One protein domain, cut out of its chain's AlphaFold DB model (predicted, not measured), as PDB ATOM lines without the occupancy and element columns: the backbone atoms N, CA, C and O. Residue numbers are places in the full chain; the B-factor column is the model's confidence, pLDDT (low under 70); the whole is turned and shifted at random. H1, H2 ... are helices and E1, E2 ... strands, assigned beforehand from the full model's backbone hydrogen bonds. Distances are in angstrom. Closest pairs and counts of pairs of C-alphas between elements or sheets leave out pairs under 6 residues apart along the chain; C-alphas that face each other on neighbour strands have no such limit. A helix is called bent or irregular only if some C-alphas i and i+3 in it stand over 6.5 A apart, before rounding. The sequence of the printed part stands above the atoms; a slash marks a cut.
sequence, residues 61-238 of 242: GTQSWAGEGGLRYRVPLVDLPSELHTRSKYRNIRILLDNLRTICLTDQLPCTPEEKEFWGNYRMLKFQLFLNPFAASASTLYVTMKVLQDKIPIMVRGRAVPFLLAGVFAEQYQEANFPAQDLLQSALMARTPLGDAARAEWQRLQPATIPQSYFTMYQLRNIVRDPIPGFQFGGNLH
ATOM      1  N   GLY A  61       1.246 -18.284  19.904       46.84
ATOM      2  CA  GLY A  61       1.216 -19.542  19.157       46.84
ATOM      3  C   GLY A  61       0.506 -20.676  19.899       46.84
ATOM      4  O   GLY A  61      -0.133 -21.522  19.275       46.84
ATOM      5  N   THR A  62       0.582 -20.691  21.232       47.25
ATOM      6  CA  THR A  62       0.039 -21.776  22.070       47.25
ATOM      7  C   THR A  62      -1.189 -21.368  22.888       47.25
ATOM      8  O   THR A  62      -1.796 -22.224  23.535       47.25
ATOM      9  N   GLN A  63      -1.576 -20.083  22.853       50.62
ATOM     10  CA  GLN A  63      -2.611 -19.496  23.718       50.62
ATOM     11  C   GLN A  63      -2.396 -19.857  25.197       50.62
ATOM     12  O   GLN A  63      -3.347 -20.139  25.937       50.62
ATOM     13  N   SER A  64      -1.132 -19.901  25.620       44.47
ATOM     14  CA  SER A  64      -0.749 -20.349  26.951       44.47
ATOM     15  C   SER A  64       0.051 -19.291  27.694       44.47
ATOM     16  O   SER A  64       0.687 -18.425  27.094       44.47
ATOM     17  N   TRP A  65      -0.017 -19.361  29.019       51.50
ATOM     18  CA  TRP A  65       0.865 -18.614  29.907       51.50
ATOM     19  C   TRP A  65       1.736 -19.609  30.668       51.50
ATOM     20  O   TRP A  65       1.255 -20.679  31.065       51.50
ATOM     21  N   ALA A  66       2.997 -19.255  30.892       48.19
ATOM     22  CA  ALA A  66       3.810 -19.937  31.886       48.19
ATOM     23  C   ALA A  66       3.324 -19.511  33.281       48.19
ATOM     24  O   ALA A  66       3.014 -18.343  33.517       48.19
ATOM     25  N   GLY A  67       3.132 -20.478  34.172       48.91
ATOM     26  CA  GLY A  67       2.938 -20.205  35.591       48.91
ATOM     27  C   GLY A  67       4.102 -20.743  36.412       48.91
ATOM     28  O   GLY A  67       4.949 -21.493  35.915       48.91
ATOM     29  N   GLU A  68       4.132 -20.371  37.690       41.94
ATOM     30  CA  GLU A  68       5.143 -20.866  38.622       41.94
ATOM     31  C   GLU A  68       5.138 -22.402  38.698       41.94
ATOM     32  O   GLU A  68       4.093 -23.055  38.631       41.94
ATOM     33  N   GLY A  69       6.332 -22.992  38.810       43.44
ATOM     34  CA  GLY A  69       6.514 -24.446  38.867       43.44
ATOM     35  C   GLY A  69       6.562 -25.162  37.509       43.44
ATOM     36  O   GLY A  69       6.476 -26.386  37.476       43.44
ATOM     37  N   GLY A  70       6.711 -24.442  36.390       42.53
ATOM     38  CA  GLY A  70       6.884 -25.045  35.057       42.53
ATOM     39  C   GLY A  70       5.587 -25.547  34.410       42.53
ATOM     40  O   GLY A  70       5.626 -26.257  33.403       42.53
ATOM     41  N   LEU A  71       4.436 -25.174  34.971       41.09
ATOM     42  CA  LEU A  71       3.121 -25.530  34.452       41.09
ATOM     43  C   LEU A  71       2.720 -24.544  33.343       41.09
ATOM     44  O   LEU A  71       2.704 -23.329  33.542       41.09
ATOM     45  N   ARG A  72       2.417 -25.072  32.152       42.56
ATOM     46  CA  ARG A  72       1.899 -24.299  31.011       42.56
ATOM     47  C   ARG A  72       0.381 -24.395  31.001       42.56
ATOM     48  O   ARG A  72      -0.167 -25.474  30.776       42.56
ATOM     49  N   TYR A  73      -0.296 -23.277  31.230       44.62
ATOM     50  CA  TYR A  73      -1.753 -23.243  31.322       44.62
ATOM     51  C   TYR A  73      -2.355 -22.800  29.990       44.62
ATOM     52  O   TYR A  73      -2.109 -21.683  29.534       44.62
ATOM     53  N   ARG A  74      -3.169 -23.663  29.373       39.00
ATOM     54  CA  ARG A  74      -4.023 -23.299  28.235       39.00
ATOM     55  C   ARG A  74      -5.249 -22.588  28.791       39.00
ATOM     56  O   ARG A  74      -6.015 -23.193  29.534       39.00
ATOM     57  N   VAL A  75      -5.435 -21.316  28.463       44.59
ATOM     58  CA  VAL A  75      -6.538 -20.535  29.035       44.59
ATOM     59  C   VAL A  75      -7.733 -20.564  28.084       44.59
ATOM     60  O   VAL A  75      -7.653 -19.971  27.011       44.59
ATOM     61  N   PRO A  76      -8.882 -21.153  28.452       42.47
ATOM     62  CA  PRO A  76     -10.153 -20.618  28.012       42.47
ATOM     63  C   PRO A  76     -10.485 -19.457  28.955       42.47
ATOM     64  O   PRO A  76     -10.933 -19.669  30.084       42.47
ATOM     65  N   LEU A  77     -10.216 -18.221  28.523       50.88
ATOM     66  CA  LEU A  77     -10.790 -17.044  29.175       50.88
ATOM     67  C   LEU A  77     -12.273 -17.108  28.825       50.88
ATOM     68  O   LEU A  77     -12.684 -16.628  27.776       50.88
ATOM     69  N   VAL A  78     -13.051 -17.826  29.635       50.91
ATOM     70  CA  VAL A  78     -14.508 -17.823  29.512       50.91
ATOM     71  C   VAL A  78     -14.931 -16.363  29.607       50.91
ATOM     72  O   VAL A  78     -14.503 -15.675  30.538       50.91
ATOM     73  N   ASP A  79     -15.731 -15.892  28.650       58.97
ATOM     74  CA  ASP A  79     -16.305 -14.553  28.724       58.97
ATOM     75  C   ASP A  79     -16.971 -14.398  30.090       58.97
ATOM     76  O   ASP A  79     -17.873 -15.160  30.457       58.97
ATOM     77  N   LEU A  80     -16.460 -13.455  30.884       66.19
ATOM     78  CA  LEU A  80     -16.963 -13.236  32.231       66.19
ATOM     79  C   LEU A  80     -18.447 -12.888  32.127       66.19
ATOM     80  O   LEU A  80     -18.804 -11.952  31.400       66.19
ATOM     81  N   PRO A  81     -19.327 -13.618  32.830       73.00
ATOM     82  CA  PRO A  81     -20.744 -13.329  32.771       73.00
ATOM     83  C   PRO A  81     -21.009 -11.925  33.314       73.00
ATOM     84  O   PRO A  81     -20.382 -11.473  34.273       73.00
ATOM     85  N   SER A  82     -21.978 -11.237  32.712       80.38
ATOM     86  CA  SER A  82     -22.415  -9.931  33.199       80.38
ATOM     87  C   SER A  82     -22.940 -10.022  34.636       80.38
ATOM     88  O   SER A  82     -23.395 -11.081  35.086       80.38
ATOM     89  N   GLU A  83     -22.937  -8.901  35.358       77.31
ATOM     90  CA  GLU A  83     -23.508  -8.821  36.710       77.31
ATOM     91  C   GLU A  83     -24.954  -9.337  36.741       77.31
ATOM     92  O   GLU A  83     -25.343 -10.108  37.614       77.31
ATOM     93  N   LEU A  84     -25.746  -8.963  35.735       76.25
ATOM     94  CA  LEU A  84     -27.143  -9.364  35.626       76.25
ATOM     95  C   LEU A  84     -27.292 -10.876  35.405       76.25
ATOM     96  O   LEU A  84     -28.131 -11.510  36.047       76.25
ATOM     97  N   HIS A  85     -26.449 -11.472  34.555       81.25
ATOM     98  CA  HIS A  85     -26.421 -12.924  34.376       81.25
ATOM     99  C   HIS A  85     -26.048 -13.628  35.683       81.25
ATOM    100  O   HIS A  85     -26.708 -14.579  36.102       81.25
ATOM    101  N   THR A  86     -25.039 -13.102  36.366       81.38
ATOM    102  CA  THR A  86     -24.549 -13.608  37.646       81.38
ATOM    103  C   THR A  86     -25.641 -13.564  38.720       81.38
ATOM    104  O   THR A  86     -25.872 -14.566  39.396       81.38
ATOM    105  N   ARG A  87     -26.392 -12.460  38.823       80.38
ATOM    106  CA  ARG A  87     -27.554 -12.345  39.721       80.38
ATOM    107  C   ARG A  87     -28.644 -13.361  39.375       80.38
ATOM    108  O   ARG A  87     -29.155 -14.033  40.264       80.38
ATOM    109  N   SER A  88     -28.949 -13.551  38.089       82.19
ATOM    110  CA  SER A  88     -29.946 -14.545  37.655       82.19
ATOM    111  C   SER A  88     -29.547 -15.994  37.976       82.19
ATOM    112  O   SER A  88     -30.404 -16.858  38.154       82.19
ATOM    113  N   LYS A  89     -28.240 -16.261  38.085       86.88
ATOM    114  CA  LYS A  89     -27.650 -17.582  38.334       86.88
ATOM    115  C   LYS A  89     -27.012 -17.681  39.725       86.88
ATOM    116  O   LYS A  89     -26.156 -18.539  39.942       86.88
ATOM    117  N   TYR A  90     -27.447 -16.863  40.692       87.00
ATOM    118  CA  TYR A  90     -26.833 -16.825  42.027       87.00
ATOM    119  C   TYR A  90     -26.808 -18.205  42.711       87.00
ATOM    120  O   TYR A  90     -25.837 -18.542  43.387       87.00
ATOM    121  N   ARG A  91     -27.849 -19.030  42.506       88.44
ATOM    122  CA  ARG A  91     -27.959 -20.390  43.067       88.44
ATOM    123  C   ARG A  91     -26.839 -21.292  42.564       88.44
ATOM    124  O   ARG A  91     -26.186 -21.973  43.351       88.44
ATOM    125  N   ASN A  92     -26.589 -21.239  41.260       90.38
ATOM    126  CA  ASN A  92     -25.561 -22.014  40.577       90.38
ATOM    127  C   ASN A  92     -24.176 -21.600  41.079       90.38
ATOM    128  O   ASN A  92     -23.359 -22.450  41.418       90.38
ATOM    129  N   ILE A  93     -23.947 -20.292  41.211       89.25
ATOM    130  CA  ILE A  93     -22.697 -19.746  41.748       89.25
ATOM    131  C   ILE A  93     -22.509 -20.171  43.204       89.25
ATOM    132  O   ILE A  93     -21.421 -20.578  43.593       89.25
ATOM    133  N   ARG A  94     -23.563 -20.143  44.024       89.62
ATOM    134  CA  ARG A  94     -23.478 -20.567  45.427       89.62
ATOM    135  C   ARG A  94     -23.105 -22.044  45.564       89.62
ATOM    136  O   ARG A  94     -22.259 -22.348  46.401       89.62
ATOM    137  N   ILE A  95     -23.674 -22.919  44.732       90.31
ATOM    138  CA  ILE A  95     -23.317 -24.347  44.680       90.31
ATOM    139  C   ILE A  95     -21.866 -24.529  44.227       90.31
ATOM    140  O   ILE A  95     -21.116 -25.246  44.885       90.31
ATOM    141  N   LEU A  96     -21.444 -23.830  43.168       90.94
ATOM    142  CA  LEU A  96     -20.060 -23.847  42.687       90.94
ATOM    143  C   LEU A  96     -19.076 -23.490  43.804       90.94
ATOM    144  O   LEU A  96     -18.135 -24.232  44.069       90.94
ATOM    145  N   LEU A  97     -19.307 -22.373  44.492       90.50
ATOM    146  CA  LEU A  97     -18.417 -21.893  45.548       90.50
ATOM    147  C   LEU A  97     -18.409 -22.836  46.768       90.50
ATOM    148  O   LEU A  97     -17.374 -23.016  47.407       90.50
ATOM    149  N   ASP A  98     -19.541 -23.471  47.090       89.75
ATOM    150  CA  ASP A  98     -19.608 -24.501  48.134       89.75
ATOM    151  C   ASP A  98     -18.831 -25.774  47.755       89.75
ATOM    152  O   ASP A  98     -18.163 -26.365  48.613       89.75
ATOM    153  N   ASN A  99     -18.858 -26.166  46.480       88.75
ATOM    154  CA  ASN A  99     -18.078 -27.289  45.963       88.75
ATOM    155  C   ASN A  99     -16.578 -26.979  45.983       88.75
ATOM    156  O   ASN A  99     -15.808 -27.780  46.508       88.75
ATOM    157  N   LEU A 100     -16.168 -25.788  45.535       86.75
ATOM    158  CA  LEU A 100     -14.768 -25.346  45.598       86.75
ATOM    159  C   LEU A 100     -14.233 -25.313  47.022       86.75
ATOM    160  O   LEU A 100     -13.154 -25.836  47.292       86.75
ATOM    161  N   ARG A 101     -15.016 -24.774  47.962       88.31
ATOM    162  CA  ARG A 101     -14.663 -24.825  49.379       88.31
ATOM    163  C   ARG A 101     -14.465 -26.262  49.855       88.31
ATOM    164  O   ARG A 101     -13.547 -26.526  50.624       88.31
ATOM    165  N   THR A 102     -15.353 -27.170  49.461       86.88
ATOM    166  CA  THR A 102     -15.281 -28.571  49.887       86.88
ATOM    167  C   THR A 102     -14.015 -29.228  49.352       86.88
ATOM    168  O   THR A 102     -13.272 -29.796  50.145       86.88
ATOM    169  N   ILE A 103     -13.714 -29.068  48.064       82.69
ATOM    170  CA  ILE A 103     -12.490 -29.573  47.423       82.69
ATOM    171  C   ILE A 103     -11.241 -29.020  48.118       82.69
ATOM    172  O   ILE A 103     -10.343 -29.780  48.473       82.69
ATOM    173  N   CYS A 104     -11.217 -27.708  48.368       81.81
ATOM    174  CA  CYS A 104     -10.088 -27.028  48.996       81.81
ATOM    175  C   CYS A 104      -9.850 -27.498  50.441       81.81
ATOM    176  O   CYS A 104      -8.722 -27.793  50.818       81.81
ATOM    177  N   LEU A 105     -10.908 -27.619  51.252       82.31
ATOM    178  CA  LEU A 105     -10.788 -28.019  52.662       82.31
ATOM    179  C   LEU A 105     -10.632 -29.529  52.874       82.31
ATOM    180  O   LEU A 105     -10.252 -29.944  53.966       82.31
ATOM    181  N   THR A 106     -10.962 -30.348  51.876       82.25
ATOM    182  CA  THR A 106     -10.734 -31.802  51.909       82.25
ATOM    183  C   THR A 106      -9.400 -32.203  51.284       82.25
ATOM    184  O   THR A 106      -9.125 -33.395  51.188       82.25
ATOM    185  N   ASP A 107      -8.577 -31.226  50.875       74.38
ATOM    186  CA  ASP A 107      -7.277 -31.429  50.224       74.38
ATOM    187  C   ASP A 107      -7.346 -32.374  49.005       74.38
ATOM    188  O   ASP A 107      -6.388 -33.070  48.675       74.38
ATOM    189  N   GLN A 108      -8.485 -32.387  48.299       71.31
ATOM    190  CA  GLN A 108      -8.667 -33.191  47.083       71.31
ATOM    191  C   GLN A 108      -7.819 -32.680  45.911       71.31
ATOM    192  O   GLN A 108      -7.477 -33.448  45.015       71.31
ATOM    193  N   LEU A 109      -7.491 -31.385  45.914       69.06
ATOM    194  CA  LEU A 109      -6.621 -30.739  44.937       69.06
ATOM    195  C   LEU A 109      -5.541 -29.914  45.649       69.06
ATOM    196  O   LEU A 109      -5.797 -29.378  46.731       69.06
ATOM    197  N   PRO A 110      -4.355 -29.753  45.034       65.38
ATOM    198  CA  PRO A 110      -3.347 -28.847  45.558       65.38
ATOM    199  C   PRO A 110      -3.883 -27.410  45.533       65.38
ATOM    200  O   PRO A 110      -4.303 -26.921  44.484       65.38
ATOM    201  N   CYS A 111      -3.864 -26.757  46.695       62.47
ATOM    202  CA  CYS A 111      -4.339 -25.387  46.898       62.47
ATOM    203  C   CYS A 111      -3.239 -24.541  47.540       62.47
ATOM    204  O   CYS A 111      -2.467 -25.043  48.366       62.47
ATOM    205  N   THR A 112      -3.196 -23.254  47.203       69.69
ATOM    206  CA  THR A 112      -2.276 -22.303  47.843       69.69
ATOM    207  C   THR A 112      -2.718 -22.004  49.286       69.69
ATOM    208  O   THR A 112      -3.892 -22.190  49.634       69.69
ATOM    209  N   PRO A 113      -1.811 -21.549  50.173       65.12
ATOM    210  CA  PRO A 113      -2.189 -21.155  51.534       65.12
ATOM    211  C   PRO A 113      -3.223 -20.017  51.552       65.12
ATOM    212  O   PRO A 113      -4.134 -20.040  52.377       65.12
ATOM    213  N   GLU A 114      -3.136 -19.078  50.608       69.50
ATOM    214  CA  GLU A 114      -4.086 -17.969  50.455       69.50
ATOM    215  C   GLU A 114      -5.488 -18.461  50.064       69.50
ATOM    216  O   GLU A 114      -6.491 -18.024  50.632       69.50
ATOM    217  N   GLU A 115      -5.577 -19.428  49.143       64.88
ATOM    218  CA  GLU A 115      -6.846 -20.068  48.786       64.88
ATOM    219  C   GLU A 115      -7.457 -20.777  49.998       64.88
ATOM    220  O   GLU A 115      -8.649 -20.628  50.269       64.88
ATOM    221  N   LYS A 116      -6.646 -21.510  50.770       71.12
ATOM    222  CA  LYS A 116      -7.115 -22.195  51.984       71.12
ATOM    223  C   LYS A 116      -7.674 -21.220  53.019       71.12
ATOM    224  O   LYS A 116      -8.721 -21.500  53.606       71.12
ATOM    225  N   GLU A 117      -7.022 -20.078  53.224       73.94
ATOM    226  CA  GLU A 117      -7.513 -19.032  54.125       73.94
ATOM    227  C   GLU A 117      -8.846 -18.447  53.632       73.94
ATOM    228  O   GLU A 117      -9.829 -18.391  54.379       73.94
ATOM    229  N   PHE A 118      -8.917 -18.086  52.350       80.44
ATOM    230  CA  PHE A 118     -10.126 -17.544  51.736       80.44
ATOM    231  C   PHE A 118     -11.318 -18.512  51.839       80.44
ATOM    232  O   PHE A 118     -12.395 -18.146  52.327       80.44
ATOM    233  N   TRP A 119     -11.134 -19.774  51.440       81.50
ATOM    234  CA  TRP A 119     -12.191 -20.791  51.473       81.50
ATOM    235  C   TRP A 119     -12.539 -21.249  52.896       81.50
ATOM    236  O   TRP A 119     -13.686 -21.638  53.159       81.50
ATOM    237  N   GLY A 120     -11.597 -21.140  53.837       76.06
ATOM    238  CA  GLY A 120     -11.857 -21.269  55.270       76.06
ATOM    239  C   GLY A 120     -12.834 -20.199  55.769       76.06
ATOM    240  O   GLY A 120     -13.842 -20.522  56.409       76.06
ATOM    241  N   ASN A 121     -12.602 -18.944  55.382       77.44
ATOM    242  CA  ASN A 121     -13.403 -17.785  55.785       77.44
ATOM    243  C   ASN A 121     -14.750 -17.660  55.046       77.44
ATOM    244  O   ASN A 121     -15.669 -16.995  55.531       77.44
ATOM    245  N   TYR A 122     -14.932 -18.350  53.918       81.69
ATOM    246  CA  TYR A 122     -16.143 -18.275  53.090       81.69
ATOM    247  C   TYR A 122     -17.460 -18.560  53.844       81.69
ATOM    248  O   TYR A 122     -18.481 -17.911  53.600       81.69
ATOM    249  N   ARG A 123     -17.466 -19.494  54.812       75.38
ATOM    250  CA  ARG A 123     -18.658 -19.742  55.653       75.38
ATOM    251  C   ARG A 123     -19.003 -18.544  56.533       75.38
ATOM    252  O   ARG A 123     -20.184 -18.247  56.711       75.38
ATOM    253  N   MET A 124     -17.988 -17.866  57.061       73.56
ATOM    254  CA  MET A 124     -18.182 -16.689  57.899       73.56
ATOM    255  C   MET A 124     -18.729 -15.522  57.076       73.56
ATOM    256  O   MET A 124     -19.668 -14.865  57.515       73.56
ATOM    257  N   LEU A 125     -18.241 -15.338  55.844       75.06
ATOM    258  CA  LEU A 125     -18.778 -14.347  54.906       75.06
ATOM    259  C   LEU A 125     -20.282 -14.558  54.656       75.06
ATOM    260  O   LEU A 125     -21.074 -13.622  54.763       75.06
ATOM    261  N   LYS A 126     -20.706 -15.804  54.387       75.62
ATOM    262  CA  LYS A 126     -22.133 -16.143  54.228       75.62
ATOM    263  C   LYS A 126     -22.952 -15.802  55.465       75.62
ATOM    264  O   LYS A 126     -24.057 -15.277  55.342       75.62
ATOM    265  N   PHE A 127     -22.416 -16.138  56.633       77.06
ATOM    266  CA  PHE A 127     -23.087 -15.929  57.906       77.06
ATOM    267  C   PHE A 127     -23.240 -14.442  58.229       77.06
ATOM    268  O   PHE A 127     -24.327 -14.017  58.605       77.06
ATOM    269  N   GLN A 128     -22.200 -13.638  58.001       70.56
ATOM    270  CA  GLN A 128     -22.245 -12.184  58.176       70.56
ATOM    271  C   GLN A 128     -23.279 -11.528  57.251       70.56
ATOM    272  O   GLN A 128     -24.084 -10.722  57.715       70.56
ATOM    273  N   LEU A 129     -23.316 -11.920  55.971       72.25
ATOM    274  CA  LEU A 129     -24.289 -11.402  55.000       72.25
ATOM    275  C   LEU A 129     -25.742 -11.751  55.355       72.25
ATOM    276  O   LEU A 129     -26.642 -10.978  55.043       72.25
ATOM    277  N   PHE A 130     -25.975 -12.895  56.003       75.19
ATOM    278  CA  PHE A 130     -27.306 -13.298  56.463       75.19
ATOM    279  C   PHE A 130     -27.693 -12.635  57.794       75.19
ATOM    280  O   PHE A 130     -28.814 -12.159  57.956       75.19
ATOM    281  N   LEU A 131     -26.771 -12.578  58.759       73.38
ATOM    282  CA  LEU A 131     -27.046 -12.024  60.082       73.38
ATOM    283  C   LEU A 131     -27.279 -10.518  60.067       73.38
ATOM    284  O   LEU A 131     -28.105 -10.045  60.838       73.38
ATOM    285  N   ASN A 132     -26.553  -9.769  59.236       69.62
ATOM    286  CA  ASN A 132     -26.637  -8.310  59.218       69.62
ATOM    287  C   ASN A 132     -28.080  -7.800  58.972       69.62
ATOM    288  O   ASN A 132     -28.621  -7.101  59.835       69.62
ATOM    289  N   PRO A 133     -28.780  -8.214  57.893       68.56
ATOM    290  CA  PRO A 133     -30.179  -7.835  57.691       68.56
ATOM    291  C   PRO A 133     -31.120  -8.474  58.716       68.56
ATOM    292  O   PRO A 133     -32.116  -7.856  59.090       68.56
ATOM    293  N   PHE A 134     -30.829  -9.685  59.204       71.94
ATOM    294  CA  PHE A 134     -31.658 -10.344  60.215       71.94
ATOM    295  C   PHE A 134     -31.649  -9.569  61.539       71.94
ATOM    296  O   PHE A 134     -32.704  -9.283  62.093       71.94
ATOM    297  N   ALA A 135     -30.474  -9.165  62.024       70.44
ATOM    298  CA  ALA A 135     -30.316  -8.409  63.263       70.44
ATOM    299  C   ALA A 135     -30.949  -7.010  63.171       70.44
ATOM    300  O   ALA A 135     -31.597  -6.565  64.122       70.44
ATOM    301  N   ALA A 136     -30.812  -6.345  62.018       69.88
ATOM    302  CA  ALA A 136     -31.408  -5.033  61.778       69.88
ATOM    303  C   ALA A 136     -32.942  -5.092  61.658       69.88
ATOM    304  O   ALA A 136     -33.634  -4.231  62.192       69.88
ATOM    305  N   SER A 137     -33.489  -6.114  60.988       68.62
ATOM    306  CA  SER A 137     -34.930  -6.209  60.718       68.62
ATOM    307  C   SER A 137     -35.729  -6.898  61.825       68.62
ATOM    308  O   SER A 137     -36.884  -6.533  62.039       68.62
ATOM    309  N   ALA A 138     -35.151  -7.859  62.555       71.62
ATOM    310  CA  ALA A 138     -35.888  -8.665  63.530       71.62
ATOM    311  C   ALA A 138     -36.462  -7.830  64.680       71.62
ATOM    312  O   ALA A 138     -37.605  -8.050  65.078       71.62
ATOM    313  N   SER A 139     -35.708  -6.857  65.197       70.88
ATOM    314  CA  SER A 139     -36.166  -5.994  66.292       70.88
ATOM    315  C   SER A 139     -37.317  -5.081  65.852       70.88
ATOM    316  O   SER A 139     -38.352  -5.030  66.518       70.88
ATOM    317  N   THR A 140     -37.189  -4.434  64.691       70.31
ATOM    318  CA  THR A 140     -38.229  -3.574  64.115       70.31
ATOM    319  C   THR A 140     -39.482  -4.372  63.765       70.31
ATOM    320  O   THR A 140     -40.579  -3.998  64.172       70.31
ATOM    321  N   LEU A 141     -39.336  -5.519  63.093       69.88
ATOM    322  CA  LEU A 141     -40.450  -6.413  62.771       69.88
ATOM    323  C   LEU A 141     -41.150  -6.928  64.020       69.88
ATOM    324  O   LEU A 141     -42.376  -6.994  64.043       69.88
ATOM    325  N   TYR A 142     -40.394  -7.273  65.058       71.44
ATOM    326  CA  TYR A 142     -40.954  -7.723  66.323       71.44
ATOM    327  C   TYR A 142     -41.808  -6.639  66.982       71.44
ATOM    328  O   TYR A 142     -42.936  -6.922  67.379       71.44
ATOM    329  N   VAL A 143     -41.318  -5.397  67.062       72.06
ATOM    330  CA  VAL A 143     -42.079  -4.281  67.645       72.06
ATOM    331  C   VAL A 143     -43.338  -3.996  66.825       72.06
ATOM    332  O   VAL A 143     -44.434  -3.969  67.387       72.06
ATOM    333  N   THR A 144     -43.216  -3.864  65.503       69.38
ATOM    334  CA  THR A 144     -44.351  -3.570  64.616       69.38
ATOM    335  C   THR A 144     -45.391  -4.689  64.648       69.38
ATOM    336  O   THR A 144     -46.586  -4.425  64.765       69.38
ATOM    337  N   MET A 145     -44.955  -5.952  64.625       67.38
ATOM    338  CA  MET A 145     -45.863  -7.095  64.720       67.38
ATOM    339  C   MET A 145     -46.474  -7.246  66.103       67.38
ATOM    340  O   MET A 145     -47.604  -7.704  66.185       67.38
ATOM    341  N   LYS A 146     -45.790  -6.853  67.181       69.94
ATOM    342  CA  LYS A 146     -46.381  -6.832  68.523       69.94
ATOM    343  C   LYS A 146     -47.519  -5.809  68.602       69.94
ATOM    344  O   LYS A 146     -48.605  -6.157  69.054       69.94
ATOM    345  N   VAL A 147     -47.308  -4.605  68.061       72.00
ATOM    346  CA  VAL A 147     -48.353  -3.568  67.943       72.00
ATOM    347  C   VAL A 147     -49.535  -4.067  67.103       72.00
ATOM    348  O   VAL A 147     -50.690  -3.853  67.466       72.00
ATOM    349  N   LEU A 148     -49.267  -4.784  66.006       66.81
ATOM    350  CA  LEU A 148     -50.310  -5.369  65.157       66.81
ATOM    351  C   LEU A 148     -51.022  -6.550  65.837       66.81
ATOM    352  O   LEU A 148     -52.237  -6.691  65.743       66.81
ATOM    353  N   GLN A 149     -50.286  -7.388  66.565       65.62
ATOM    354  CA  GLN A 149     -50.819  -8.525  67.311       65.62
ATOM    355  C   GLN A 149     -51.728  -8.088  68.453       65.62
ATOM    356  O   GLN A 149     -52.598  -8.864  68.834       65.62
ATOM    357  N   ASP A 150     -51.536  -6.906  69.042       68.50
ATOM    358  CA  ASP A 150     -52.465  -6.324  70.025       68.50
ATOM    359  C   ASP A 150     -53.829  -5.965  69.403       68.50
ATOM    360  O   ASP A 150     -54.811  -5.804  70.123       68.50
ATOM    361  N   LYS A 151     -53.925  -5.914  68.066       68.00
ATOM    362  CA  LYS A 151     -55.170  -5.691  67.312       68.00
ATOM    363  C   LYS A 151     -55.812  -6.980  66.780       68.00
ATOM    364  O   LYS A 151     -56.938  -6.926  66.294       68.00
ATOM    365  N   ILE A 152     -55.124  -8.125  66.850       66.69
ATOM    366  CA  ILE A 152     -55.587  -9.409  66.296       66.69
ATOM    367  C   ILE A 152     -56.129 -10.303  67.427       66.69
ATOM    368  O   ILE A 152     -55.481 -10.426  68.469       66.69
ATOM    369  N   PRO A 153     -57.285 -10.973  67.245       65.88
ATOM    370  CA  PRO A 153     -57.826 -11.898  68.239       65.88
ATOM    371  C   PRO A 153     -56.854 -13.043  68.566       65.88
ATOM    372  O   PRO A 153     -56.200 -13.611  67.690       65.88
ATOM    373  N   ILE A 154     -56.794 -13.408  69.853       65.44
ATOM    374  CA  ILE A 154     -55.815 -14.334  70.460       65.44
ATOM    375  C   ILE A 154     -55.658 -15.670  69.711       65.44
ATOM    376  O   ILE A 154     -54.558 -16.220  69.689       65.44
ATOM    377  N   MET A 155     -56.711 -16.169  69.060       59.62
ATOM    378  CA  MET A 155     -56.689 -17.450  68.339       59.62
ATOM    379  C   MET A 155     -55.801 -17.450  67.080       59.62
ATOM    380  O   MET A 155     -55.360 -18.515  66.664       59.62
ATOM    381  N   VAL A 156     -55.495 -16.286  66.494       59.91
ATOM    382  CA  VAL A 156     -54.691 -16.166  65.251       59.91
ATOM    383  C   VAL A 156     -53.259 -15.677  65.535       59.91
ATOM    384  O   VAL A 156     -52.474 -15.394  64.631       59.91
ATOM    385  N   ARG A 157     -52.892 -15.550  66.816       64.69
ATOM    386  CA  ARG A 157     -51.650 -14.915  67.276       64.69
ATOM    387  C   ARG A 157     -50.454 -15.866  67.122       64.69
ATOM    388  O   ARG A 157     -50.010 -16.509  68.070       64.69
ATOM    389  N   GLY A 158     -49.917 -15.964  65.907       63.41
ATOM    390  CA  GLY A 158     -48.718 -16.755  65.624       63.41
ATOM    391  C   GLY A 158     -47.467 -16.151  66.271       63.41
ATOM    392  O   GLY A 158     -46.963 -15.123  65.824       63.41
ATOM    393  N   ARG A 159     -46.924 -16.802  67.308       62.66
ATOM    394  CA  ARG A 159     -45.731 -16.336  68.052       62.66
ATOM    395  C   ARG A 159     -44.439 -16.298  67.218       62.66
ATOM    396  O   ARG A 159     -43.517 -15.577  67.577       62.66
ATOM    397  N   ALA A 160     -44.379 -17.032  66.105       65.19
ATOM    398  CA  ALA A 160     -43.192 -17.134  65.248       65.19
ATOM    399  C   ALA A 160     -43.209 -16.206  64.018       65.19
ATOM    400  O   ALA A 160     -42.194 -16.083  63.336       65.19
ATOM    401  N   VAL A 161     -44.331 -15.532  63.732       68.62
ATOM    402  CA  VAL A 161     -44.509 -14.722  62.510       68.62
ATOM    403  C   VAL A 161     -43.432 -13.635  62.335       68.62
ATOM    404  O   VAL A 161     -42.901 -13.532  61.231       68.62
ATOM    405  N   PRO A 162     -43.025 -12.874  63.376       67.75
ATOM    406  CA  PRO A 162     -42.010 -11.831  63.208       67.75
ATOM    407  C   PRO A 162     -40.632 -12.391  62.841       67.75
ATOM    408  O   PRO A 162     -39.942 -11.827  61.998       67.75
ATOM    409  N   PHE A 163     -40.251 -13.526  63.436       68.81
ATOM    410  CA  PHE A 163     -38.972 -14.182  63.163       68.81
ATOM    411  C   PHE A 163     -38.944 -14.834  61.781       68.81
ATOM    412  O   PHE A 163     -37.935 -14.742  61.088       68.81
ATOM    413  N   LEU A 164     -40.053 -15.450  61.360       70.75
ATOM    414  CA  LEU A 164     -40.177 -16.022  60.019       70.75
ATOM    415  C   LEU A 164     -40.103 -14.932  58.945       70.75
ATOM    416  O   LEU A 164     -39.354 -15.082  57.988       70.75
ATOM    417  N   LEU A 165     -40.808 -13.811  59.134       70.12
ATOM    418  CA  LEU A 165     -40.728 -12.672  58.218       70.12
ATOM    419  C   LEU A 165     -39.313 -12.087  58.172       70.12
ATOM    420  O   LEU A 165     -38.781 -11.902  57.084       70.12
ATOM    421  N   ALA A 166     -38.673 -11.860  59.325       71.69
ATOM    422  CA  ALA A 166     -37.292 -11.376  59.379       71.69
ATOM    423  C   ALA A 166     -36.317 -12.331  58.673       71.69
ATOM    424  O   ALA A 166     -35.407 -11.884  57.979       71.69
ATOM    425  N   GLY A 167     -36.537 -13.643  58.797       71.94
ATOM    426  CA  GLY A 167     -35.791 -14.665  58.065       71.94
ATOM    427  C   GLY A 167     -35.959 -14.547  56.549       71.94
ATOM    428  O   GLY A 167     -34.961 -14.535  55.834       71.94
ATOM    429  N   VAL A 168     -37.193 -14.378  56.063       76.12
ATOM    430  CA  VAL A 168     -37.475 -14.163  54.630       76.12
ATOM    431  C   VAL A 168     -36.794 -12.891  54.118       76.12
ATOM    432  O   VAL A 168     -36.192 -12.904  53.047       76.12
ATOM    433  N   PHE A 169     -36.821 -11.800  54.892       72.88
ATOM    434  CA  PHE A 169     -36.118 -10.566  54.526       72.88
ATOM    435  C   PHE A 169     -34.604 -10.745  54.491       72.88
ATOM    436  O   PHE A 169     -33.954 -10.261  53.568       72.88
ATOM    437  N   ALA A 170     -34.040 -11.449  55.471       73.81
ATOM    438  CA  ALA A 170     -32.617 -11.747  55.493       73.81
ATOM    439  C   ALA A 170     -32.197 -12.603  54.289       73.81
ATOM    440  O   ALA A 170     -31.148 -12.349  53.700       73.81
ATOM    441  N   GLU A 171     -33.029 -13.564  53.878       73.75
ATOM    442  CA  GLU A 171     -32.793 -14.387  52.689       73.75
ATOM    443  C   GLU A 171     -32.851 -13.555  51.399       73.75
ATOM    444  O   GLU A 171     -31.922 -13.613  50.596       73.75
ATOM    445  N   GLN A 172     -33.875 -12.712  51.230       77.00
ATOM    446  CA  GLN A 172     -33.986 -11.818  50.070       77.00
ATOM    447  C   GLN A 172     -32.837 -10.809  50.003       77.00
ATOM    448  O   GLN A 172     -32.293 -10.549  48.929       77.00
ATOM    449  N   TYR A 173     -32.437 -10.258  51.150       75.88
ATOM    450  CA  TYR A 173     -31.285  -9.370  51.233       75.88
ATOM    451  C   TYR A 173     -30.002 -10.101  50.851       75.88
ATOM    452  O   TYR A 173     -29.200  -9.563  50.090       75.88
ATOM    453  N   GLN A 174     -29.805 -11.320  51.359       78.50
ATOM    454  CA  GLN A 174     -28.651 -12.132  51.005       78.50
ATOM    455  C   GLN A 174     -28.633 -12.409  49.500       78.50
ATOM    456  O   GLN A 174     -27.583 -12.264  48.892       78.50
ATOM    457  N   GLU A 175     -29.763 -12.765  48.887       75.31
ATOM    458  CA  GLU A 175     -29.860 -13.008  47.442       75.31
ATOM    459  C   GLU A 175     -29.518 -11.758  46.615       75.31
ATOM    460  O   GLU A 175     -28.755 -11.844  45.654       75.31
ATOM    461  N   ALA A 176     -30.017 -10.587  47.021       73.81
ATOM    462  CA  ALA A 176     -29.787  -9.331  46.310       73.81
ATOM    463  C   ALA A 176     -28.358  -8.782  46.465       73.81
ATOM    464  O   ALA A 176     -27.859  -8.122  45.554       73.81
ATOM    465  N   ASN A 177     -27.716  -9.035  47.610       75.75
ATOM    466  CA  ASN A 177     -26.431  -8.436  47.987       75.75
ATOM    467  C   ASN A 177     -25.282  -9.445  48.069       75.75
ATOM    468  O   ASN A 177     -24.189  -9.101  48.520       75.75
ATOM    469  N   PHE A 178     -25.502 -10.699  47.670       79.00
ATOM    470  CA  PHE A 178     -24.421 -11.669  47.594       79.00
ATOM    471  C   PHE A 178     -23.385 -11.164  46.577       79.00
ATOM    472  O   PHE A 178     -23.774 -10.881  45.439       79.00
ATOM    473  N   PRO A 179     -22.084 -11.076  46.922       80.81
ATOM    474  CA  PRO A 179     -21.033 -10.617  46.008       80.81
ATOM    475  C   PRO A 179     -20.690 -11.701  44.968       80.81
ATOM    476  O   PRO A 179     -19.551 -12.130  44.815       80.81
ATOM    477  N   ALA A 180     -21.709 -12.200  44.267       81.38
ATOM    478  CA  ALA A 180     -21.646 -13.352  43.379       81.38
ATOM    479  C   ALA A 180     -20.651 -13.137  42.238       81.38
ATOM    480  O   ALA A 180     -19.931 -14.062  41.875       81.38
ATOM    481  N   GLN A 181     -20.617 -11.921  41.688       81.88
ATOM    482  CA  GLN A 181     -19.804 -11.590  40.523       81.88
ATOM    483  C   GLN A 181     -18.325 -11.559  40.882       81.88
ATOM    484  O   GLN A 181     -17.533 -12.221  40.220       81.88
ATOM    485  N   ASP A 182     -17.968 -10.856  41.956       81.44
ATOM    486  CA  ASP A 182     -16.580 -10.740  42.401       81.44
ATOM    487  C   ASP A 182     -16.024 -12.103  42.832       81.44
ATOM    488  O   ASP A 182     -14.901 -12.469  42.480       81.44
ATOM    489  N   LEU A 183     -16.832 -12.902  43.541       82.25
ATOM    490  CA  LEU A 183     -16.456 -14.253  43.961       82.25
ATOM    491  C   LEU A 183     -16.294 -15.204  42.769       82.25
ATOM    492  O   LEU A 183     -15.322 -15.957  42.713       82.25
ATOM    493  N   LEU A 184     -17.221 -15.163  41.808       82.94
ATOM    494  CA  LEU A 184     -17.129 -15.963  40.589       82.94
ATOM    495  C   LEU A 184     -15.917 -15.548  39.752       82.94
ATOM    496  O   LEU A 184     -15.177 -16.407  39.285       82.94
ATOM    497  N   GLN A 185     -15.680 -14.247  39.598       80.06
ATOM    498  CA  GLN A 185     -14.515 -13.725  38.894       80.06
ATOM    499  C   GLN A 185     -13.219 -14.208  39.551       80.06
ATOM    500  O   GLN A 185     -12.331 -14.690  38.854       80.06
ATOM    501  N   SER A 186     -13.134 -14.131  40.880       77.75
ATOM    502  CA  SER A 186     -11.969 -14.595  41.640       77.75
ATOM    503  C   SER A 186     -11.725 -16.092  41.425       77.75
ATOM    504  O   SER A 186     -10.602 -16.500  41.139       77.75
ATOM    505  N   ALA A 187     -12.785 -16.904  41.470       79.31
ATOM    506  CA  ALA A 187     -12.699 -18.344  41.240       79.31
ATOM    507  C   ALA A 187     -12.300 -18.702  39.794       79.31
ATOM    508  O   ALA A 187     -11.475 -19.587  39.585       79.31
ATOM    509  N   LEU A 188     -12.858 -18.020  38.788       76.00
ATOM    510  CA  LEU A 188     -12.607 -18.323  37.373       76.00
ATOM    511  C   LEU A 188     -11.268 -17.781  36.858       76.00
ATOM    512  O   LEU A 188     -10.709 -18.347  35.916       76.00
ATOM    513  N   MET A 189     -10.758 -16.692  37.443       73.44
ATOM    514  CA  MET A 189      -9.472 -16.094  37.066       73.44
ATOM    515  C   MET A 189      -8.271 -16.782  37.720       73.44
ATOM    516  O   MET A 189      -7.152 -16.614  37.232       73.44
ATOM    517  N   ALA A 190      -8.481 -17.565  38.782       68.12
ATOM    518  CA  ALA A 190      -7.411 -18.317  39.422       68.12
ATOM    519  C   ALA A 190      -6.724 -19.264  38.414       68.12
ATOM    520  O   ALA A 190      -7.365 -19.994  37.645       68.12
ATOM    521  N   ARG A 191      -5.386 -19.234  38.397       66.38
ATOM    522  CA  ARG A 191      -4.527 -20.101  37.569       66.38
ATOM    523  C   ARG A 191      -3.995 -21.276  38.393       66.38
ATOM    524  O   ARG A 191      -2.804 -21.554  38.396       66.38
ATOM    525  N   THR A 192      -4.888 -21.919  39.132       66.69
ATOM    526  CA  THR A 192      -4.591 -23.046  40.023       66.69
ATOM    527  C   THR A 192      -5.429 -24.261  39.617       66.69
ATOM    528  O   THR A 192      -6.445 -24.092  38.934       66.69
ATOM    529  N   PRO A 193      -5.075 -25.484  40.056       65.69
ATOM    530  CA  PRO A 193      -5.925 -26.666  39.876       65.69
ATOM    531  C   PRO A 193      -7.350 -26.453  40.407       65.69
ATOM    532  O   PRO A 193      -8.320 -26.952  39.839       65.69
ATOM    533  N   LEU A 194      -7.488 -25.649  41.465       70.31
ATOM    534  CA  LEU A 194      -8.777 -25.231  42.002       70.31
ATOM    535  C   LEU A 194      -9.536 -24.295  41.046       70.31
ATOM    536  O   LEU A 194     -10.747 -24.435  40.885       70.31
ATOM    537  N   GLY A 195      -8.839 -23.382  40.366       73.75
ATOM    538  CA  GLY A 195      -9.400 -22.558  39.291       73.75
ATOM    539  C   GLY A 195      -9.833 -23.368  38.062       73.75
ATOM    540  O   GLY A 195     -10.868 -23.077  37.463       73.75
ATOM    541  N   ASP A 196      -9.105 -24.431  37.708       71.56
ATOM    542  CA  ASP A 196      -9.526 -25.365  36.653       71.56
ATOM    543  C   ASP A 196     -10.793 -26.132  37.045       71.56
ATOM    544  O   ASP A 196     -11.734 -26.223  36.251       71.56
ATOM    545  N   ALA A 197     -10.868 -26.595  38.295       72.44
ATOM    546  CA  ALA A 197     -12.089 -27.176  38.844       72.44
ATOM    547  C   ALA A 197     -13.249 -26.165  38.824       72.44
ATOM    548  O   ALA A 197     -14.361 -26.520  38.434       72.44
ATOM    549  N   ALA A 198     -12.999 -24.894  39.154       81.56
ATOM    550  CA  ALA A 198     -14.007 -23.834  39.102       81.56
ATOM    551  C   ALA A 198     -14.551 -23.620  37.686       81.56
ATOM    552  O   ALA A 198     -15.763 -23.499  37.504       81.56
ATOM    553  N   ARG A 199     -13.672 -23.607  36.676       81.00
ATOM    554  CA  ARG A 199     -14.058 -23.473  35.264       81.00
ATOM    555  C   ARG A 199     -14.902 -24.656  34.790       81.00
ATOM    556  O   ARG A 199     -15.954 -24.437  34.188       81.00
ATOM    557  N   ALA A 200     -14.481 -25.884  35.089       78.38
ATOM    558  CA  ALA A 200     -15.226 -27.092  34.726       78.38
ATOM    559  C   ALA A 200     -16.606 -27.132  35.403       78.38
ATOM    560  O   ALA A 200     -17.626 -27.407  34.767       78.38
ATOM    561  N   GLU A 201     -16.655 -26.784  36.686       82.25
ATOM    562  CA  GLU A 201     -17.889 -26.764  37.462       82.25
ATOM    563  C   GLU A 201     -18.841 -25.649  37.012       82.25
ATOM    564  O   GLU A 201     -20.058 -25.840  36.966       82.25
ATOM    565  N   TRP A 202     -18.301 -24.494  36.613       86.44
ATOM    566  CA  TRP A 202     -19.094 -23.421  36.025       86.44
ATOM    567  C   TRP A 202     -19.722 -23.845  34.701       86.44
ATOM    568  O   TRP A 202     -20.920 -23.650  34.525       86.44
ATOM    569  N   GLN A 203     -18.970 -24.489  33.806       82.62
ATOM    570  CA  GLN A 203     -19.513 -25.012  32.546       82.62
ATOM    571  C   GLN A 203     -20.633 -26.034  32.779       82.62
ATOM    572  O   GLN A 203     -21.628 -26.036  32.055       82.62
ATOM    573  N   ARG A 204     -20.503 -26.864  33.822       81.19
ATOM    574  CA  ARG A 204     -21.528 -27.831  34.232       81.19
ATOM    575  C   ARG A 204     -22.796 -27.146  34.751       81.19
ATOM    576  O   ARG A 204     -23.905 -27.538  34.394       81.19
ATOM    577  N   LEU A 205     -22.648 -26.127  35.600       85.69
ATOM    578  CA  LEU A 205     -23.767 -25.484  36.295       85.69
ATOM    579  C   LEU A 205     -24.423 -24.353  35.498       85.69
ATOM    580  O   LEU A 205     -25.627 -24.159  35.629       85.69
ATOM    581  N   GLN A 206     -23.690 -23.595  34.681       83.62
ATOM    582  CA  GLN A 206     -24.200 -22.448  33.918       83.62
ATOM    583  C   GLN A 206     -25.484 -22.753  33.113       83.62
ATOM    584  O   GLN A 206     -26.444 -21.974  33.231       83.62
ATOM    585  N   PRO A 207     -25.580 -23.860  32.342       82.88
ATOM    586  CA  PRO A 207     -26.784 -24.151  31.563       82.88
ATOM    587  C   PRO A 207     -27.973 -24.575  32.437       82.88
ATOM    588  O   PRO A 207     -29.119 -24.357  32.051       82.88
ATOM    589  N   ALA A 208     -27.735 -25.120  33.634       83.62
ATOM    590  CA  ALA A 208     -28.796 -25.620  34.500       83.62
ATOM    591  C   ALA A 208     -29.629 -24.482  35.112       83.62
ATOM    592  O   ALA A 208     -29.107 -23.452  35.554       83.62
ATOM    593  N   THR A 209     -30.945 -24.669  35.190       85.56
ATOM    594  CA  THR A 209     -31.848 -23.768  35.920       85.56
ATOM    595  C   THR A 209     -32.345 -24.498  37.153       85.56
ATOM    596  O   THR A 209     -33.199 -25.371  37.053       85.56
ATOM    597  N   ILE A 210     -31.781 -24.160  38.312       85.19
ATOM    598  CA  ILE A 210     -32.063 -24.856  39.569       85.19
ATOM    599  C   ILE A 210     -33.327 -24.253  40.203       85.19
ATOM    600  O   ILE A 210     -33.315 -23.067  40.573       85.19
ATOM    601  N   PRO A 211     -34.422 -25.025  40.347       85.25
ATOM    602  CA  PRO A 211     -35.637 -24.537  40.988       85.25
ATOM    603  C   PRO A 211     -35.395 -24.210  42.467       85.25
ATOM    604  O   PRO A 211     -34.555 -24.828  43.122       85.25
ATOM    605  N   GLN A 212     -36.160 -23.259  43.012       79.38
ATOM    606  CA  GLN A 212     -35.994 -22.816  44.403       79.38
ATOM    607  C   GLN A 212     -36.168 -23.972  45.396       79.38
ATOM    608  O   GLN A 212     -35.388 -24.080  46.331       79.38
ATOM    609  N   SER A 213     -37.130 -24.873  45.169       79.56
ATOM    610  CA  SER A 213     -37.381 -26.033  46.038       79.56
ATOM    611  C   SER A 213     -36.150 -26.933  46.196       79.56
ATOM    612  O   SER A 213     -35.755 -27.254  47.318       79.56
ATOM    613  N   TYR A 214     -35.499 -27.283  45.084       83.44
ATOM    614  CA  TYR A 214     -34.276 -28.090  45.078       83.44
ATOM    615  C   TYR A 214     -33.102 -27.343  45.709       83.44
ATOM    616  O   TYR A 214     -32.310 -27.934  46.441       83.44
ATOM    617  N   PHE A 215     -33.005 -26.032  45.482       84.06
ATOM    618  CA  PHE A 215     -31.969 -25.211  46.096       84.06
ATOM    619  C   PHE A 215     -32.132 -25.097  47.621       84.06
ATOM    620  O   PHE A 215     -31.152 -25.224  48.356       84.06
ATOM    621  N   THR A 216     -33.356 -24.927  48.119       80.06
ATOM    622  CA  THR A 216     -33.649 -24.948  49.558       80.06
ATOM    623  C   THR A 216     -33.317 -26.312  50.163       80.06
ATOM    624  O   THR A 216     -32.669 -26.380  51.208       80.06
ATOM    625  N   MET A 217     -33.682 -27.407  49.485       81.31
ATOM    626  CA  MET A 217     -33.336 -28.760  49.924       81.31
ATOM    627  C   MET A 217     -31.818 -28.965  49.982       81.31
ATOM    628  O   MET A 217     -31.314 -29.483  50.978       81.31
ATOM    629  N   TYR A 218     -31.087 -28.501  48.964       85.75
ATOM    630  CA  TYR A 218     -29.627 -28.484  48.947       85.75
ATOM    631  C   TYR A 218     -29.057 -27.736  50.158       85.75
ATOM    632  O   TYR A 218     -28.188 -28.273  50.842       85.75
ATOM    633  N   GLN A 219     -29.557 -26.534  50.468       81.31
ATOM    634  CA  GLN A 219     -29.072 -25.755  51.610       81.31
ATOM    635  C   GLN A 219     -29.287 -26.482  52.943       81.31
ATOM    636  O   GLN A 219     -28.358 -26.568  53.743       81.31
ATOM    637  N   LEU A 220     -30.480 -27.046  53.163       76.94
ATOM    638  CA  LEU A 220     -30.796 -27.805  54.378       76.94
ATOM    639  C   LEU A 220     -29.870 -29.012  54.540       76.94
ATOM    640  O   LEU A 220     -29.294 -29.235  55.603       76.94
ATOM    641  N   ARG A 221     -29.675 -29.763  53.460       77.88
ATOM    642  CA  ARG A 221     -28.789 -30.925  53.432       77.88
ATOM    643  C   ARG A 221     -27.320 -30.566  53.639       77.88
ATOM    644  O   ARG A 221     -26.613 -31.248  54.379       77.88
ATOM    645  N   ASN A 222     -26.875 -29.445  53.078       77.88
ATOM    646  CA  ASN A 222     -25.517 -28.943  53.269       77.88
ATOM    647  C   ASN A 222     -25.258 -28.506  54.729       77.88
ATOM    648  O   ASN A 222     -24.148 -28.673  55.236       77.88
ATOM    649  N   ILE A 223     -26.280 -28.019  55.450       73.50
ATOM    650  CA  ILE A 223     -26.183 -27.725  56.895       73.50
ATOM    651  C   ILE A 223     -25.925 -29.005  57.698       73.50
ATOM    652  O   ILE A 223     -25.043 -29.025  58.558       73.50
ATOM    653  N   VAL A 224     -26.650 -30.082  57.388       76.62
ATOM    654  CA  VAL A 224     -26.545 -31.379  58.085       76.62
ATOM    655  C   VAL A 224     -25.350 -32.216  57.586       76.62
ATOM    656  O   VAL A 224     -25.103 -33.306  58.086       76.62
ATOM    657  N   ARG A 225     -24.539 -31.676  56.660       74.94
ATOM    658  CA  ARG A 225     -23.392 -32.352  56.020       74.94
ATOM    659  C   ARG A 225     -23.772 -33.623  55.245       74.94
ATOM    660  O   ARG A 225     -22.958 -34.533  55.137       74.94
ATOM    661  N   ASP A 226     -24.967 -33.642  54.661       75.06
ATOM    662  CA  ASP A 226     -25.452 -34.708  53.773       75.06
ATOM    663  C   ASP A 226     -25.756 -34.148  52.366       75.06
ATOM    664  O   ASP A 226     -26.919 -33.992  51.987       75.06
ATOM    665  N   PRO A 227     -24.737 -33.719  51.597       75.44
ATOM    666  CA  PRO A 227     -24.949 -33.013  50.338       75.44
ATOM    667  C   PRO A 227     -25.585 -33.910  49.269       75.44
ATOM    668  O   PRO A 227     -25.146 -35.033  49.036       75.44
ATOM    669  N   ILE A 228     -26.578 -33.379  48.548       80.25
ATOM    670  CA  ILE A 228     -27.255 -34.074  47.439       80.25
ATOM    671  C   ILE A 228     -26.226 -34.437  46.348       80.25
ATOM    672  O   ILE A 228     -25.603 -33.517  45.809       80.25
ATOM    673  N   PRO A 229     -26.082 -35.722  45.966       77.81
ATOM    674  CA  PRO A 229     -25.031 -36.182  45.055       77.81
ATOM    675  C   PRO A 229     -24.937 -35.416  43.729       77.81
ATOM    676  O   PRO A 229     -23.849 -35.007  43.340       77.81
ATOM    677  N   GLY A 230     -26.057 -35.125  43.055       79.25
ATOM    678  CA  GLY A 230     -26.009 -34.407  41.772       79.25
ATOM    679  C   GLY A 230     -25.592 -32.932  41.866       79.25
ATOM    680  O   GLY A 230     -25.144 -32.355  40.872       79.25
ATOM    681  N   PHE A 231     -25.668 -32.322  43.056       84.06
ATOM    682  CA  PHE A 231     -25.142 -30.975  43.299       84.06
ATOM    683  C   PHE A 231     -23.670 -30.965  43.725       84.06
ATOM    684  O   PHE A 231     -23.075 -29.892  43.725       84.06
ATOM    685  N   GLN A 232     -23.069 -32.115  44.042       84.75
ATOM    686  CA  GLN A 232     -21.635 -32.209  44.326       84.75
ATOM    687  C   GLN A 232     -20.806 -31.998  43.049       84.75
ATOM    688  O   GLN A 232     -21.325 -32.086  41.929       84.75
ATOM    689  N   PHE A 233     -19.515 -31.718  43.227       81.38
ATOM    690  CA  PHE A 233     -18.577 -31.563  42.118       81.38
ATOM    691  C   PHE A 233     -18.580 -32.810  41.224       81.38
ATOM    692  O   PHE A 233     -18.474 -33.930  41.719       81.38
ATOM    693  N   GLY A 234     -18.743 -32.618  39.912       72.88
ATOM    694  CA  GLY A 234     -18.825 -33.724  38.948       72.88
ATOM    695  C   GLY A 234     -20.097 -34.586  39.034       72.88
ATOM    696  O   GLY A 234     -20.224 -35.549  38.282       72.88
ATOM    697  N   GLY A 235     -21.053 -34.251  39.907       78.19
ATOM    698  CA  GLY A 235     -22.319 -34.969  40.034       78.19
ATOM    699  C   GLY A 235     -23.234 -34.805  38.815       78.19
ATOM    700  O   GLY A 235     -23.119 -33.852  38.036       78.19
ATOM    701  N   ASN A 236     -24.194 -35.716  38.656       79.19
ATOM    702  CA  ASN A 236     -25.188 -35.624  37.590       79.19
ATOM    703  C   ASN A 236     -26.357 -34.709  38.000       79.19
ATOM    704  O   ASN A 236     -27.236 -35.102  38.767       79.19
ATOM    705  N   LEU A 237     -26.381 -33.477  37.475       78.56
ATOM    706  CA  LEU A 237     -27.463 -32.514  37.729       78.56
ATOM    707  C   LEU A 237     -28.818 -33.001  37.219       78.56
ATOM    708  O   LEU A 237     -29.828 -32.695  37.840       78.56
ATOM    709  N   HIS A 238     -28.849 -33.742  36.110       74.19
ATOM    710  CA  HIS A 238     -30.107 -34.221  35.540       74.19
ATOM    711  C   HIS A 238     -30.791 -35.231  36.458       74.19
ATOM    712  O   HIS A 238     -32.003 -35.189  36.602       74.19
TER     713      HIS A 238
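AT A GLANCE: This is residues 61 to 238 of the 242 residues of the protein "Hypothetical protein" of Neobodo designis (UniProt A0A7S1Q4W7). A long helical hairpin, H3b and H4, reaches out from a body of shorter helices with H2 in its middle and H3a, H5 and H6 packed on it; the hairpin's tip, residues 150 to 156, sticks out. At the other end of the length lies a small antiparallel strand hairpin, E1 and E2, away from H2 to H7. The printed part has 178 residues, with two named strands, then seven named helices, and is mostly helix. It is loose, with a radius of gyration of the C-alphas of 20.3 A and spans of 76 by 32 by 31 A.

HOW THE PARTS SIT: E1, residues 64 to 66, and E2, residues 72 to 74, form an antiparallel hairpin, with N 73 and O 65 3.0 A apart, within hydrogen-bond range. H2, residues 90 to 105, touches H6, residues 193 to 205, at a shallow tilt of 31 degrees, opposite ways; their closest C-alphas, of Asn 92 and Leu 205, are 5.8 A apart. H5, residues 180 to 189, touches H2, with C-alphas 90 and 180 closest at 6.4 A, and H1, residues 83 to 88, with C-alphas 86 and 181 closest at 5.9 A. H7, residues 212 to 223, is close to H2 but not clearly touching, with C-alphas 91 and 215 closest at 7.0 A. By its hydrogen bonds H3, residues 113 to 149, was assigned as one helix, but it is bent, C-alphas 120 and 123 being 7.0 A apart; its arms are H3a, residues 113 to 120, and H3b, residues 123 to 149, itself irregular, with C-alphas 136 and 139 6.6 A apart. H3a touches H2, with C-alphas 119 and 101 closest at 5.2 A. H3b and H4, residues 161 to 177, touch as a helical hairpin, with C-alphas 134 and 170 closest at 5.0 A, at a steep tilt of 39 degrees. Every O i to N i+4 pair is within hydrogen-bond range in H1, H2, H3a, H4, H5, H6 and H7, and 20 of 23 are in H3b.

IN THESE COORDINATES: E1 begins at C-alpha 64, (-0.749, -20.349, 26.951). H2 is 22.3 A long, H4 24.0 A and H3b 36.0 A, ending at C-alpha 149, (-50.819, -8.525, 67.311). H7 ends at C-alpha 223, (-26.183, -27.725, 56.895).

THE WHOLE: The C-alphas farthest apart, of Gly 61 and Pro 153, are 77.2 A apart. The printed part has no cut, and the link from H3 to H4 is long. The pLDDT is under 70 in 55 residues, among them 61 to 80 and 148 to 163.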